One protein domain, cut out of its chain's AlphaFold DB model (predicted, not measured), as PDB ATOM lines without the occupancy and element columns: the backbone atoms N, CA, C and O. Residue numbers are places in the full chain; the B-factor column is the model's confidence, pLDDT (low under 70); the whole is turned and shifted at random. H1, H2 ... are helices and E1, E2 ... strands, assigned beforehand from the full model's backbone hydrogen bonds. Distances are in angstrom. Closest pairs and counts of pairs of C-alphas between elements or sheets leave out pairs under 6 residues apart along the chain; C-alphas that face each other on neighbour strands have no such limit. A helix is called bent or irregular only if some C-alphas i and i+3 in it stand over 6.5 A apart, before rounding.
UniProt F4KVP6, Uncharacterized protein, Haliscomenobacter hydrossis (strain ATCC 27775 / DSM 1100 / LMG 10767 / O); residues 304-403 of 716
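This is residues 304 to 403 of the 716 residues of an uncharacterized protein of Haliscomenobacter hydrossis (strain ATCC 27775 / DSM 1100 / LMG 10767 / O) (UniProt F4KVP6). Three long strands, E1, E4 and E5, lie side by side in a curled, strongly twisted sheet, which the small hairpin of E2 and E3 extends beside the last residues of E1. Past this hairpin, on the side away from E5, a large looping stretch without named elements, residues 323 to 354, makes a second, looser part, with the short irregular helix H1 leading into it from the end of E1. The printed part has 100 residues, with one named helix and five named strands in the order E1, H1, E2, E3, E4, E5; the sheet runs E2, E3, E1, E4, E5, all antiparallel. The class is mixed, helices and strands, with under half of the residues in named elements. The whole is compact, with a radius of gyration of the C-alphas of 13.6 A and spans of 39 by 32 by 22 A.

Find C-alpha 304 at (111.841, 80.648, 68.982); from there E1, residues 304 to 313, runs 30.8 A. H1, residues 314 to 322, begins at (79.635, 74.434, 71.585) and is 14.1 A long; it is irregular, with C-alphas 315 and 318 7.5 A apart. E2, residues 355 to 357, and E3, residues 360 to 362, are each 6.4 A long. E4, residues 379 to 388, runs 29.3 A, and E5, residues 393 to 401, runs 26.1 A to C-alpha 401 at (84.901, 89.507, 64.788).

Start at E1, whose pairing is staggered: residues 305 to 310 pair with E4, and residues 311 to 313 with E3. Look at N 307 and O 385, 2.9 A apart, for E1 and E4, and at N 312 and O 361, 2.7 A, for E1 and E3. The hairpin E2 and E3 has N 362 and O 355 at 2.7 A, and the hairpin E4 and E5 has N 400 and O 380 at 2.7 A. E2 and E5 are the edge strands, and they are apart. E1, H1 and E2 form a split strand-helix-strand unit, two strands running the same way with a helix between them along the chain and E3 between them in the sheet; its crossover is right-handed. H1 only grazes the sheet, with its residues 314 to 320; the closest C-alphas of H1 and E3 are those of Lys 314 and Phe 360, 5.6 A apart. In H1, 2 of 5 O i to N i+4 pairs and 2 of 6 O i to N i+3 pairs are within hydrogen-bond range.

The C-alphas farthest apart, those of Thr 315 and Asn 390, are 39.8 A from each other. The printed part has no cut. The links H1 to E2, 32 residues, and E3 to E4, 16 residues, are long. The mean pLDDT of the printed part is 73.0; 41 residues are under 70, among them residues 386 to 403.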
ATOM      1  N   LYS A 304     111.555  81.952  69.586       60.62
ATOM      2  CA  LYS A 304     111.841  80.648  68.982       60.62
ATOM      3  C   LYS A 304     110.624  80.073  68.258       60.62
ATOM      4  O   LYS A 304     110.779  79.525  67.173       60.62
ATOM      5  N   THR A 305     109.435  80.178  68.852       62.19
ATOM      6  CA  THR A 305     108.187  79.626  68.300       62.19
ATOM      7  C   THR A 305     106.986  80.506  68.633       62.19
ATOM      8  O   THR A 305     106.986  81.247  69.625       62.19
ATOM      9  N   PHE A 306     105.958  80.406  67.790       64.38
ATOM     10  CA  PHE A 306     104.656  81.040  67.962       64.38
ATOM     11  C   PHE A 306     103.568  79.986  67.826       64.38
ATOM     12  O   PHE A 306     103.573  79.249  66.849       64.38
ATOM     13  N   GLN A 307     102.636  79.954  68.773       69.06
ATOM     14  CA  GLN A 307     101.501  79.035  68.764       69.06
ATOM     15  C   GLN A 307     100.222  79.786  69.112       69.06
ATOM     16  O   GLN A 307     100.232  80.750  69.877       69.06
ATOM     17  N   VAL A 308      99.107  79.356  68.546       69.25
ATOM     18  CA  VAL A 308      97.809  80.018  68.643       69.25
ATOM     19  C   VAL A 308      96.737  79.043  69.088       69.25
ATOM     20  O   VAL A 308      96.737  77.884  68.698       69.25
ATOM     21  N   ARG A 309      95.777  79.530  69.869       80.06
ATOM     22  CA  ARG A 309      94.548  78.797  70.187       80.06
ATOM     23  C   ARG A 309      93.338  79.712  70.172       80.06
ATOM     24  O   ARG A 309      93.480  80.936  70.268       80.06
ATOM     25  N   ARG A 310      92.145  79.137  70.040       81.69
ATOM     26  CA  ARG A 310      90.899  79.901  69.922       81.69
ATOM     27  C   ARG A 310      89.751  79.311  70.719       81.69
ATOM     28  O   ARG A 310      89.720  78.115  70.976       81.69
ATOM     29  N   SER A 311      88.781  80.153  71.057       86.62
ATOM     30  CA  SER A 311      87.485  79.705  71.563       86.62
ATOM     31  C   SER A 311      86.632  79.122  70.444       86.62
ATOM     32  O   SER A 311      86.556  79.694  69.362       86.62
ATOM     33  N   ILE A 312      85.897  78.065  70.736       85.38
ATOM     34  CA  ILE A 312      84.973  77.385  69.834       85.38
ATOM     35  C   ILE A 312      83.621  77.383  70.528       85.38
ATOM     36  O   ILE A 312      83.518  76.926  71.663       85.38
ATOM     37  N   ARG A 313      82.565  77.891  69.890       84.06
ATOM     38  CA  ARG A 313      81.220  77.741  70.460       84.06
ATOM     39  C   ARG A 313      80.818  76.273  70.451       84.06
ATOM     40  O   ARG A 313      81.008  75.595  69.443       84.06
ATOM     41  N   LYS A 314      80.158  75.810  71.514       84.69
ATOM     42  CA  LYS A 314      79.635  74.434  71.585       84.69
ATOM     43  C   LYS A 314      78.704  74.064  70.420       84.69
ATOM     44  O   LYS A 314      78.691  72.918  69.989       84.69
ATOM     45  N   THR A 315      77.981  75.035  69.859       81.06
ATOM     46  CA  THR A 315      77.137  74.854  68.661       81.06
ATOM     47  C   THR A 315      77.924  74.564  67.382       81.06
ATOM     48  O   THR A 315      77.357  74.018  66.443       81.06
ATOM     49  N   ASN A 316      79.216  74.903  67.343       77.50
ATOM     50  CA  ASN A 316      80.083  74.777  66.170       77.50
ATOM     51  C   ASN A 316      81.068  73.595  66.289       77.50
ATOM     52  O   ASN A 316      81.947  73.441  65.441       77.50
ATOM     53  N   LEU A 317      80.945  72.750  67.324       81.56
ATOM     54  CA  LEU A 317      81.875  71.635  67.562       81.56
ATOM     55  C   LEU A 317      81.823  70.567  66.471       81.56
ATOM     56  O   LEU A 317      82.834  69.935  66.195       81.56
ATOM     57  N   THR A 318      80.681  70.394  65.801       78.56
ATOM     58  CA  THR A 318      80.507  69.369  64.760       78.56
ATOM     59  C   THR A 318      81.559  69.463  63.652       78.56
ATOM     60  O   THR A 318      82.042  68.433  63.182       78.56
ATOM     61  N   ALA A 319      81.963  70.677  63.264       72.06
ATOM     62  CA  ALA A 319      82.990  70.870  62.240       72.06
ATOM     63  C   ALA A 319      84.376  70.383  62.706       72.06
ATOM     64  O   ALA A 319      85.115  69.770  61.944       72.06
ATOM     65  N   TRP A 320      84.695  70.577  63.986       77.00
ATOM     66  CA  TRP A 320      85.947  70.121  64.584       77.00
ATOM     67  C   TRP A 320      85.982  68.607  64.789       77.00
ATOM     68  O   TRP A 320      86.981  67.971  64.470       77.00
ATOM     69  N   LEU A 321      84.873  68.013  65.239       78.31
ATOM     70  CA  LEU A 321      84.745  66.555  65.359       78.31
ATOM     71  C   LEU A 321      84.996  65.867  64.007       78.31
ATOM     72  O   LEU A 321      85.692  64.858  63.928       78.31
ATOM     73  N   THR A 322      84.487  66.458  62.923       69.94
ATOM     74  CA  THR A 322      84.615  65.910  61.562       69.94
ATOM     75  C   THR A 322      86.061  65.922  61.045       69.94
ATOM     76  O   THR A 322      86.424  65.058  60.253       69.94
ATOM     77  N   LEU A 323      86.907  66.842  61.525       67.12
ATOM     78  CA  LEU A 323      88.334  66.902  61.177       67.12
ATOM     79  C   LEU A 323      89.217  65.947  62.004       67.12
ATOM     80  O   LEU A 323      90.435  65.955  61.841       67.12
ATOM     81  N   GLY A 324      88.627  65.112  62.867       70.56
ATOM     82  CA  GLY A 324      89.358  64.088  63.619       70.56
ATOM     83  C   GLY A 324      90.084  64.607  64.860       70.56
ATOM     84  O   GLY A 324      91.046  63.984  65.298       70.56
ATOM     85  N   TYR A 325      89.636  65.735  65.421       75.50
ATOM     86  CA  TYR A 325      90.159  66.259  66.690       75.50
ATOM     87  C   TYR A 325      89.665  65.489  67.928       75.50
ATOM     88  O   TYR A 325      90.246  65.658  68.992       75.50
ATOM     89  N   ASP A 326      88.634  64.655  67.777       81.12
ATOM     90  CA  ASP A 326      88.114  63.738  68.801       81.12
ATOM     91  C   ASP A 326      88.935  62.435  68.790       81.12
ATOM     92  O   ASP A 326      88.788  61.583  67.902       81.12
ATOM     93  N   ARG A 327      89.871  62.314  69.735       77.69
ATOM     94  CA  ARG A 327      90.857  61.223  69.787       77.69
ATOM     95  C   ARG A 327      90.247  59.956  70.375       77.69
ATOM     96  O   ARG A 327      90.624  58.853  69.965       77.69
ATOM     97  N   ASN A 328      89.350  60.101  71.346       81.19
ATOM     98  CA  ASN A 328      88.744  58.982  72.062       81.19
ATOM     99  C   ASN A 328      87.421  58.499  71.413       81.19
ATOM    100  O   ASN A 328      86.928  57.424  71.770       81.19
ATOM    101  N   GLN A 329      86.925  59.228  70.406       83.00
ATOM    102  CA  GLN A 329      85.708  58.985  69.626       83.00
ATOM    103  C   GLN A 329      84.422  58.991  70.459       83.00
ATOM    104  O   GLN A 329      83.472  58.260  70.151       83.00
ATOM    105  N   ASP A 330      84.380  59.785  71.527       85.31
ATOM    106  CA  ASP A 330      83.204  59.903  72.390       85.31
ATOM    107  C   ASP A 330      82.216  60.997  71.939       85.31
ATOM    108  O   ASP A 330      81.110  61.111  72.490       85.31
ATOM    109  N   GLY A 331      82.567  61.740  70.884       82.56
ATOM    110  CA  GLY A 331      81.760  62.803  70.299       82.56
ATOM    111  C   GLY A 331      81.837  64.132  71.050       82.56
ATOM    112  O   GLY A 331      81.007  65.014  70.793       82.56
ATOM    113  N   GLN A 332      82.780  64.285  71.976       83.94
ATOM    114  CA  GLN A 332      83.073  65.522  72.694       83.94
ATOM    115  C   GLN A 332      84.474  66.028  72.319       83.94
ATOM    116  O   GLN A 332      85.197  65.394  71.565       83.94
ATOM    117  N   LEU A 333      84.778  67.266  72.715       83.81
ATOM    118  CA  LEU A 333      86.126  67.830  72.622       83.81
ATOM    119  C   LEU A 333      86.486  68.326  74.012       83.81
ATOM    120  O   LEU A 333      86.036  69.410  74.409       83.81
ATOM    121  N   ASP A 334      87.225  67.503  74.748       83.75
ATOM    122  CA  ASP A 334      87.557  67.722  76.152       83.75
ATOM    123  C   ASP A 334      89.040  67.464  76.477       83.75
ATOM    124  O   ASP A 334      89.907  67.495  75.607       83.75
ATOM    125  N   GLU A 335      89.356  67.275  77.758       81.62
ATOM    126  CA  GLU A 335      90.722  67.045  78.238       81.62
ATOM    127  C   GLU A 335      91.360  65.734  77.738       81.62
ATOM    128  O   GLU A 335      92.571  65.560  77.858       81.62
ATOM    129  N   ASN A 336      90.571  64.826  77.155       82.56
ATOM    130  CA  ASN A 336      91.037  63.600  76.505       82.56
ATOM    131  C   ASN A 336      91.316  63.787  75.002       82.56
ATOM    132  O   ASN A 336      91.826  62.867  74.352       82.56
ATOM    133  N   ASP A 337      91.017  64.971  74.468       81.44
ATOM    134  CA  ASP A 337      91.200  65.349  73.075       81.44
ATOM    135  C   ASP A 337      92.277  66.421  72.964       81.44
ATOM    136  O   ASP A 337      92.350  67.345  73.775       81.44
ATOM    137  N   GLY A 338      93.127  66.332  71.944       76.12
ATOM    138  CA  GLY A 338      94.283  67.212  71.872       76.12
ATOM    139  C   GLY A 338      95.292  66.871  70.788       76.12
ATOM    140  O   GLY A 338      95.125  65.915  70.031       76.12
ATOM    141  N   MET A 339      96.358  67.665  70.734       69.06
ATOM    142  CA  MET A 339      97.557  67.381  69.951       69.06
ATOM    143  C   MET A 339      98.756  67.349  70.889       69.06
ATOM    144  O   MET A 339      98.992  68.319  71.595       69.06
ATOM    145  N   ASP A 340      99.489  66.239  70.855       65.50
ATOM    146  CA  ASP A 340     100.809  66.091  71.472       65.50
ATOM    147  C   ASP A 340     101.793  66.919  70.628       65.50
ATOM    148  O   ASP A 340     102.211  66.498  69.544       65.50
ATOM    149  N   VAL A 341     102.027  68.170  71.031       64.62
ATOM    150  CA  VAL A 341     102.814  69.139  70.252       64.62
ATOM    151  C   VAL A 341     104.299  69.030  70.592       64.62
ATOM    152  O   VAL A 341     105.150  69.442  69.798       64.62
ATOM    153  N   ASN A 342     104.622  68.508  71.773       64.62
ATOM    154  CA  ASN A 342     105.989  68.331  72.242       64.62
ATOM    155  C   ASN A 342     106.570  66.921  71.950       64.62
ATOM    156  O   ASN A 342     107.772  66.722  72.152       64.62
ATOM    157  N   GLU A 343     105.754  66.009  71.407       72.19
ATOM    158  CA  GLU A 343     106.054  64.607  71.079       72.19
ATOM    159  C   GLU A 343     106.485  63.754  72.289       72.19
ATOM    160  O   GLU A 343     107.292  62.823  72.149       72.19
ATOM    161  N   ASP A 344     105.988  64.054  73.490       73.69
ATOM    162  CA  ASP A 344     106.329  63.313  74.712       73.69
ATOM    163  C   ASP A 344     105.439  62.087  74.978       73.69
ATOM    164  O   ASP A 344     105.774  61.241  75.821       73.69
ATOM    165  N   GLY A 345     104.384  61.915  74.181       73.06
ATOM    166  CA  GLY A 345     103.503  60.759  74.193       73.06
ATOM    167  C   GLY A 345     102.240  60.920  75.037       73.06
ATOM    168  O   GLY A 345     101.461  59.957  75.100       73.06
ATOM    169  N   ASP A 346     101.998  62.081  75.650       79.69
ATOM    170  CA  ASP A 346     100.715  62.415  76.267       79.69
ATOM    171  C   ASP A 346     100.129  63.746  75.751       79.69
ATOM    172  O   ASP A 346     100.511  64.224  74.693       79.69
ATOM    173  N   ILE A 347      99.029  64.203  76.351       77.44
ATOM    174  CA  ILE A 347      98.354  65.475  76.012       77.44
ATOM    175  C   ILE A 347      97.967  66.236  77.285       77.44
ATOM    176  O   ILE A 347      97.126  67.134  77.251       77.44
ATOM    177  N   ALA A 348      98.504  65.826  78.438       78.31
ATOM    178  CA  ALA A 348      98.181  66.423  79.732       78.31
ATOM    179  C   ALA A 348      98.881  67.777  79.921       78.31
ATOM    180  O   ALA A 348      98.579  68.525  80.860       78.31
ATOM    181  N   ASP A 349      99.808  68.089  79.025       78.19
ATOM    182  CA  ASP A 349     100.572  69.313  79.004       78.19
ATOM    183  C   ASP A 349      99.720  70.557  78.721       78.19
ATOM    184  O   ASP A 349      98.704  70.559  78.015       78.19
ATOM    185  N   GLU A 350     100.150  71.681  79.302       78.94
ATOM    186  CA  GLU A 350      99.433  72.945  79.173       78.94
ATOM    187  C   GLU A 350      99.389  73.399  77.710       78.94
ATOM    188  O   GLU A 350     100.392  73.835  77.137       78.94
ATOM    189  N   GLY A 351      98.174  73.393  77.161       75.50
ATOM    190  CA  GLY A 351      97.902  73.818  75.796       75.50
ATOM    191  C   GLY A 351      97.844  72.677  74.789       75.50
ATOM    192  O   GLY A 351      97.631  72.969  73.622       75.50
ATOM    193  N   GLU A 352      97.973  71.419  75.204       81.44
ATOM    194  CA  GLU A 352      97.869  70.269  74.296       81.44
ATOM    195  C   GLU A 352      96.451  69.704  74.197       81.44
ATOM    196  O   GLU A 352      96.090  69.147  73.164       81.44
ATOM    197  N   PHE A 353      95.608  69.945  75.204       84.31
ATOM    198  CA  PHE A 353      94.232  69.450  75.270       84.31
ATOM    199  C   PHE A 353      93.158  70.528  75.037       84.31
ATOM    200  O   PHE A 353      93.411  71.735  75.166       84.31
ATOM    201  N   PHE A 354      91.932  70.101  74.709       85.75
ATOM    202  CA  PHE A 354      90.773  70.995  74.636       85.75
ATOM    203  C   PHE A 354      90.267  71.355  76.038       85.75
ATOM    204  O   PHE A 354      90.014  70.504  76.885       85.75
ATOM    205  N   GLN A 355      90.060  72.648  76.289       88.25
ATOM    206  CA  GLN A 355      89.630  73.133  77.599       88.25
ATOM    207  C   GLN A 355      88.196  73.660  77.556       88.25
ATOM    208  O   GLN A 355      87.886  74.608  76.838       88.25
ATOM    209  N   HIS A 356      87.313  73.113  78.387       85.44
ATOM    210  CA  HIS A 356      85.967  73.658  78.539       85.44
ATOM    211  C   HIS A 356      85.964  74.997  79.292       85.44
ATOM    212  O   HIS A 356      86.494  75.101  80.397       85.44
ATOM    213  N   ASP A 357      85.281  75.996  78.726       81.19
ATOM    214  CA  ASP A 357      85.053  77.301  79.355       81.19
ATOM    215  C   ASP A 357      83.615  77.783  79.090       81.19
ATOM    216  O   ASP A 357      83.307  78.473  78.114       81.19
ATOM    217  N   GLY A 358      82.682  77.355  79.947       84.94
ATOM    218  CA  GLY A 358      81.270  77.738  79.855       84.94
ATOM    219  C   GLY A 358      80.592  77.284  78.554       84.94
ATOM    220  O   GLY A 358      80.418  76.083  78.319       84.94
ATOM    221  N   GLU A 359      80.157  78.243  77.729       84.19
ATOM    222  CA  GLU A 359      79.562  77.999  76.399       84.19
ATOM    223  C   GLU A 359      80.604  77.716  75.304       84.19
ATOM    224  O   GLU A 359      80.240  77.351  74.180       84.19
ATOM    225  N   PHE A 360      81.887  77.862  75.631       85.94
ATOM    226  CA  PHE A 360      82.994  77.675  74.710       85.94
ATOM    227  C   PHE A 360      83.829  76.437  75.063       85.94
ATOM    228  O   PHE A 360      83.815  75.923  76.185       85.94
ATOM    229  N   VAL A 361      84.563  75.962  74.065       88.00
ATOM    230  CA  VAL A 361      85.682  75.028  74.182       88.00
ATOM    231  C   VAL A 361      86.905  75.746  73.626       88.00
ATOM    232  O   VAL A 361      86.851  76.288  72.528       88.00
ATOM    233  N   ILE A 362      87.988  75.823  74.380       87.94
ATOM    234  CA  ILE A 362      89.247  76.408  73.929       87.94
ATOM    235  C   ILE A 362      90.056  75.307  73.253       87.94
ATOM    236  O   ILE A 362      90.243  74.237  73.826       87.94
ATOM    237  N   SER A 363      90.520  75.570  72.035       83.88
ATOM    238  CA  SER A 363      91.355  74.633  71.289       83.88
ATOM    239  C   SER A 363      92.732  74.433  71.944       83.88
ATOM    240  O   SER A 363      93.195  75.326  72.665       83.88
ATOM    241  N   PRO A 364      93.446  73.342  71.615       81.62
ATOM    242  CA  PRO A 364      94.883  73.243  71.830       81.62
ATOM    243  C   PRO A 364      95.645  74.379  71.138       81.62
ATOM    244  O   PRO A 364      95.108  75.080  70.270       81.62
ATOM    245  N   LEU A 365      96.906  74.546  71.528       76.50
ATOM    246  CA  LEU A 365      97.903  75.369  70.865       76.50
ATOM    247  C   LEU A 365      98.293  74.727  69.537       76.50
ATOM    248  O   LEU A 365      98.625  73.550  69.465       76.50
ATOM    249  N   MET A 366      98.246  75.522  68.477       65.38
ATOM    250  CA  MET A 366      98.488  75.089  67.106       65.38
ATOM    251  C   MET A 366      99.378  76.099  66.394       65.38
ATOM    252  O   MET A 366      99.378  77.282  66.733       65.38
ATOM    253  N   ASP A 367     100.088  75.668  65.358       59.22
ATOM    254  CA  ASP A 367     100.854  76.587  64.507       59.22
ATOM    255  C   ASP A 367      99.940  77.395  63.568       59.22
ATOM    256  O   ASP A 367     100.271  78.507  63.147       59.22
ATOM    257  N   SER A 368      98.743  76.872  63.284       54.06
ATOM    258  CA  SER A 368      97.700  77.534  62.504       54.06
ATOM    259  C   SER A 368      96.308  77.231  63.064       54.06
ATOM    260  O   SER A 368      96.083  76.201  63.694       54.06
ATOM    261  N   LEU A 369      95.358  78.152  62.865       60.34
ATOM    262  CA  LEU A 369      93.980  77.984  63.334       60.34
ATOM    263  C   LEU A 369      93.039  77.663  62.174       60.34
ATOM    264  O   LEU A 369      92.918  78.499  61.270       60.34
ATOM    265  N   PRO A 370      92.306  76.536  62.218       61.19
ATOM    266  CA  PRO A 370      91.244  76.290  61.255       61.19
ATOM    267  C   PRO A 370      90.108  77.290  61.488       61.19
ATOM    268  O   PRO A 370      89.753  77.548  62.637       61.19
ATOM    269  N   LEU A 371      89.524  77.838  60.421       67.06
ATOM    270  CA  LEU A 371      88.310  78.659  60.470       67.06
ATOM    271  C   LEU A 371      87.220  78.029  59.602       67.06
ATOM    272  O   LEU A 371      87.480  77.662  58.456       67.06
ATOM    273  N   PHE A 372      86.002  77.960  60.134       70.19
ATOM    274  CA  PHE A 372      84.850  77.336  59.483       70.19
ATOM    275  C   PHE A 372      83.825  78.373  59.048       70.19
ATOM    276  O   PHE A 372      83.749  79.466  59.613       70.19
ATOM    277  N   CYS A 373      82.965  78.015  58.092       70.25
ATOM    278  CA  CYS A 373      81.880  78.903  57.680       70.25
ATOM    279  C   CYS A 373      80.928  79.279  58.831       70.25
ATOM    280  O   CYS A 373      80.396  80.386  58.849       70.25
ATOM    281  N   THR A 374      80.779  78.402  59.826       73.38
ATOM    282  CA  THR A 374      79.986  78.639  61.042       73.38
ATOM    283  C   THR A 374      80.602  79.660  61.999       73.38
ATOM    284  O   THR A 374      79.930  80.102  62.923       73.38
ATOM    285  N   ASP A 375      81.874  80.020  61.816       67.00
ATOM    286  CA  ASP A 375      82.557  80.996  62.670       67.00
ATOM    287  C   ASP A 375      82.309  82.443  62.216       67.00
ATOM    288  O   ASP A 375      82.596  83.388  62.953       67.00
ATOM    289  N   PHE A 376      81.787  82.638  61.001       64.44
ATOM    290  CA  PHE A 376      81.478  83.965  60.483       64.44
ATOM    291  C   PHE A 376      80.155  84.497  61.042       64.44
ATOM    292  O   PHE A 376      79.156  83.789  61.106       64.44
ATOM    293  N   GLY A 377      80.137  85.785  61.391       55.22
ATOM    294  CA  GLY A 377      79.014  86.429  62.076       55.22
ATOM    295  C   GLY A 377      79.100  86.356  63.603       55.22
ATOM    296  O   GLY A 377      78.256  86.937  64.279       55.22
ATOM    297  N   ASP A 378      80.137  85.703  64.135       58.84
ATOM    298  CA  ASP A 378      80.399  85.546  65.562       58.84
ATOM    299  C   ASP A 378      81.700  86.246  66.005       58.84
ATOM    300  O   ASP A 378      82.573  86.600  65.204       58.84
ATOM    301  N   SER A 379      81.830  86.451  67.322       65.00
ATOM    302  CA  SER A 379      83.076  86.892  67.955       65.00
ATOM    303  C   SER A 379      83.877  85.687  68.445       65.00
ATOM    304  O   SER A 379      83.410  84.901  69.266       65.00
ATOM    305  N   LEU A 380      85.113  85.585  67.972       65.38
ATOM    306  CA  LEU A 380      86.087  84.570  68.333       65.38
ATOM    307  C   LEU A 380      87.089  85.142  69.339       65.38
ATOM    308  O   LEU A 380      87.686  86.187  69.097       65.38
ATOM    309  N   TYR A 381      87.333  84.451  70.443       78.31
ATOM    310  CA  TYR A 381      88.440  84.765  71.338       78.31
ATOM    311  C   TYR A 381      89.703  84.010  70.911       78.31
ATOM    312  O   TYR A 381      89.660  82.817  70.619       78.31
ATOM    313  N   LEU A 382      90.829  84.717  70.858       73.50
ATOM    314  CA  LEU A 382      92.120  84.230  70.382       73.50
ATOM    315  C   LEU A 382      93.200  84.424  71.436       73.50
ATOM    316  O   LEU A 382      93.290  85.495  72.043       73.50
ATOM    317  N   GLU A 383      94.080  83.434  71.560       76.19
ATOM    318  CA  GLU A 383      95.318  83.531  72.325       76.19
ATOM    319  C   GLU A 383      96.527  83.221  71.437       76.19
ATOM    320  O   GLU A 383      96.527  82.210  70.742       76.19
ATOM    321  N   LEU A 384      97.568  84.058  71.485       73.25
ATOM    322  CA  LEU A 384      98.886  83.733  70.925       73.25
ATOM    323  C   LEU A 384      99.899  83.626  72.035       73.25
ATOM    324  O   LEU A 384     100.008  84.504  72.893       73.25
ATOM    325  N   TRP A 385     100.672  82.568  71.915       73.62
ATOM    326  CA  TRP A 385     101.762  82.180  72.761       73.62
ATOM    327  C   TRP A 385     103.054  82.359  71.976       73.62
ATOM    328  O   TRP A 385     103.201  81.858  70.864       73.62
ATOM    329  N   ALA A 386     103.979  83.114  72.549       69.44
ATOM    330  CA  ALA A 386     105.314  83.324  72.015       69.44
ATOM    331  C   ALA A 386     106.331  82.783  73.020       69.44
ATOM    332  O   ALA A 386     106.286  83.143  74.202       69.44
ATOM    333  N   LEU A 387     107.237  81.927  72.553       68.38
ATOM    334  CA  LEU A 387     108.326  81.376  73.355       68.38
ATOM    335  C   LEU A 387     109.622  82.093  72.995       68.38
ATOM    336  O   LEU A 387     109.995  82.110  71.824       68.38
ATOM    337  N   ASP A 388     110.305  82.689  73.969       65.81
ATOM    338  CA  ASP A 388     111.601  83.318  73.716       65.81
ATOM    339  C   ASP A 388     112.751  82.292  73.591       65.81
ATOM    340  O   ASP A 388     112.598  81.104  73.888       65.81
ATOM    341  N   THR A 389     113.922  82.733  73.131       66.75
ATOM    342  CA  THR A 389     115.129  81.899  72.994       66.75
ATOM    343  C   THR A 389     115.652  81.361  74.330       66.75
ATOM    344  O   THR A 389     116.425  80.404  74.331       66.75
ATOM    345  N   ASN A 390     115.195  81.915  75.458       68.25
ATOM    346  CA  ASN A 390     115.512  81.474  76.817       68.25
ATOM    347  C   ASN A 390     114.420  80.562  77.416       68.25
ATOM    348  O   ASN A 390     114.503  80.198  78.589       68.25
ATOM    349  N   GLY A 391     113.398  80.189  76.635       63.50
ATOM    350  CA  GLY A 391     112.305  79.313  77.062       63.50
ATOM    351  C   GLY A 391     111.202  80.006  77.869       63.50
ATOM    352  O   GLY A 391     110.347  79.329  78.439       63.50
ATOM    353  N   LYS A 392     111.174  81.340  77.931       69.50
ATOM    354  CA  LYS A 392     110.121  82.088  78.624       69.50
ATOM    355  C   LYS A 392     108.917  82.311  77.708       69.50
ATOM    356  O   LYS A 392     109.040  82.819  76.595       69.50
ATOM    357  N   ARG A 393     107.726  81.982  78.218       65.62
ATOM    358  CA  ARG A 393     106.444  82.130  77.511       65.62
ATOM    359  C   ARG A 393     105.816  83.506  77.736       65.62
ATOM    360  O   ARG A 393     105.844  84.052  78.839       65.62
ATOM    361  N   THR A 394     105.223  84.055  76.681       65.81
ATOM    362  CA  THR A 394     104.422  85.286  76.691       65.81
ATOM    363  C   THR A 394     103.112  85.058  75.960       65.81
ATOM    364  O   THR A 394     103.114  84.473  74.884       65.81
ATOM    365  N   ILE A 395     102.007  85.557  76.521       64.12
ATOM    366  CA  ILE A 395     100.658  85.333  75.992       64.12
ATOM    367  C   ILE A 395      99.972  86.672  75.713       64.12
ATOM    368  O   ILE A 395      99.976  87.550  76.580       64.12
ATOM    369  N   ALA A 396      99.316  86.816  74.558       56.06
ATOM    370  CA  ALA A 396      98.259  87.821  74.371       56.06
ATOM    371  C   ALA A 396      96.943  87.181  74.024       56.06
ATOM    372  O   ALA A 396      96.875  86.101  73.453       56.06
ATOM    373  N   LYS A 397      95.907  87.946  74.340       66.69
ATOM    374  CA  LYS A 397      94.515  87.554  74.294       66.69
ATOM    375  C   LYS A 397      93.740  88.649  73.572       66.69
ATOM    376  O   LYS A 397      93.943  89.830  73.872       66.69
ATOM    377  N   ARG A 398      92.880  88.292  72.619       63.16
ATOM    378  CA  ARG A 398      92.085  89.268  71.859       63.16
ATOM    379  C   ARG A 398      90.793  88.662  71.323       63.16
ATOM    380  O   ARG A 398      90.777  87.518  70.900       63.16
ATOM    381  N   TRP A 399      89.734  89.468  71.287       58.28
ATOM    382  CA  TRP A 399      88.506  89.147  70.562       58.28
ATOM    383  C   TRP A 399      88.605  89.595  69.100       58.28
ATOM    384  O   TRP A 399      89.071  90.704  68.816       58.28
ATOM    385  N   LEU A 400      88.159  88.736  68.189       53.38
ATOM    386  CA  LEU A 400      88.126  88.936  66.749       53.38
ATOM    387  C   LEU A 400      86.701  88.713  66.239       53.38
ATOM    388  O   LEU A 400      86.124  87.658  66.457       53.38
ATOM    389  N   GLU A 401      86.148  89.689  65.533       52.81
ATOM    390  CA  GLU A 401      84.901  89.507  64.788       52.81
ATOM    391  C   GLU A 401      85.226  89.020  63.378       52.81
ATOM    392  O   GLU A 401      86.025  89.642  62.667       52.81
ATOM    393  N   LEU A 402      84.615  87.907  62.977       49.28
ATOM    394  CA  LEU A 402      84.806  87.325  61.654       49.28
ATOM    395  C   LEU A 402      83.608  87.658  60.765       49.28
ATOM    396  O   LEU A 402      82.463  87.378  61.106       49.28
ATOM    397  N   TYR A 403      83.876  88.216  59.587       46.97
ATOM    398  CA  TYR A 403      82.860  88.501  58.575       46.97
ATOM    399  C   TYR A 403      83.026  87.524  57.413       46.97
ATOM    400  O   TYR A 403      84.141  87.349  56.920       46.97
TER     401      TYR A 403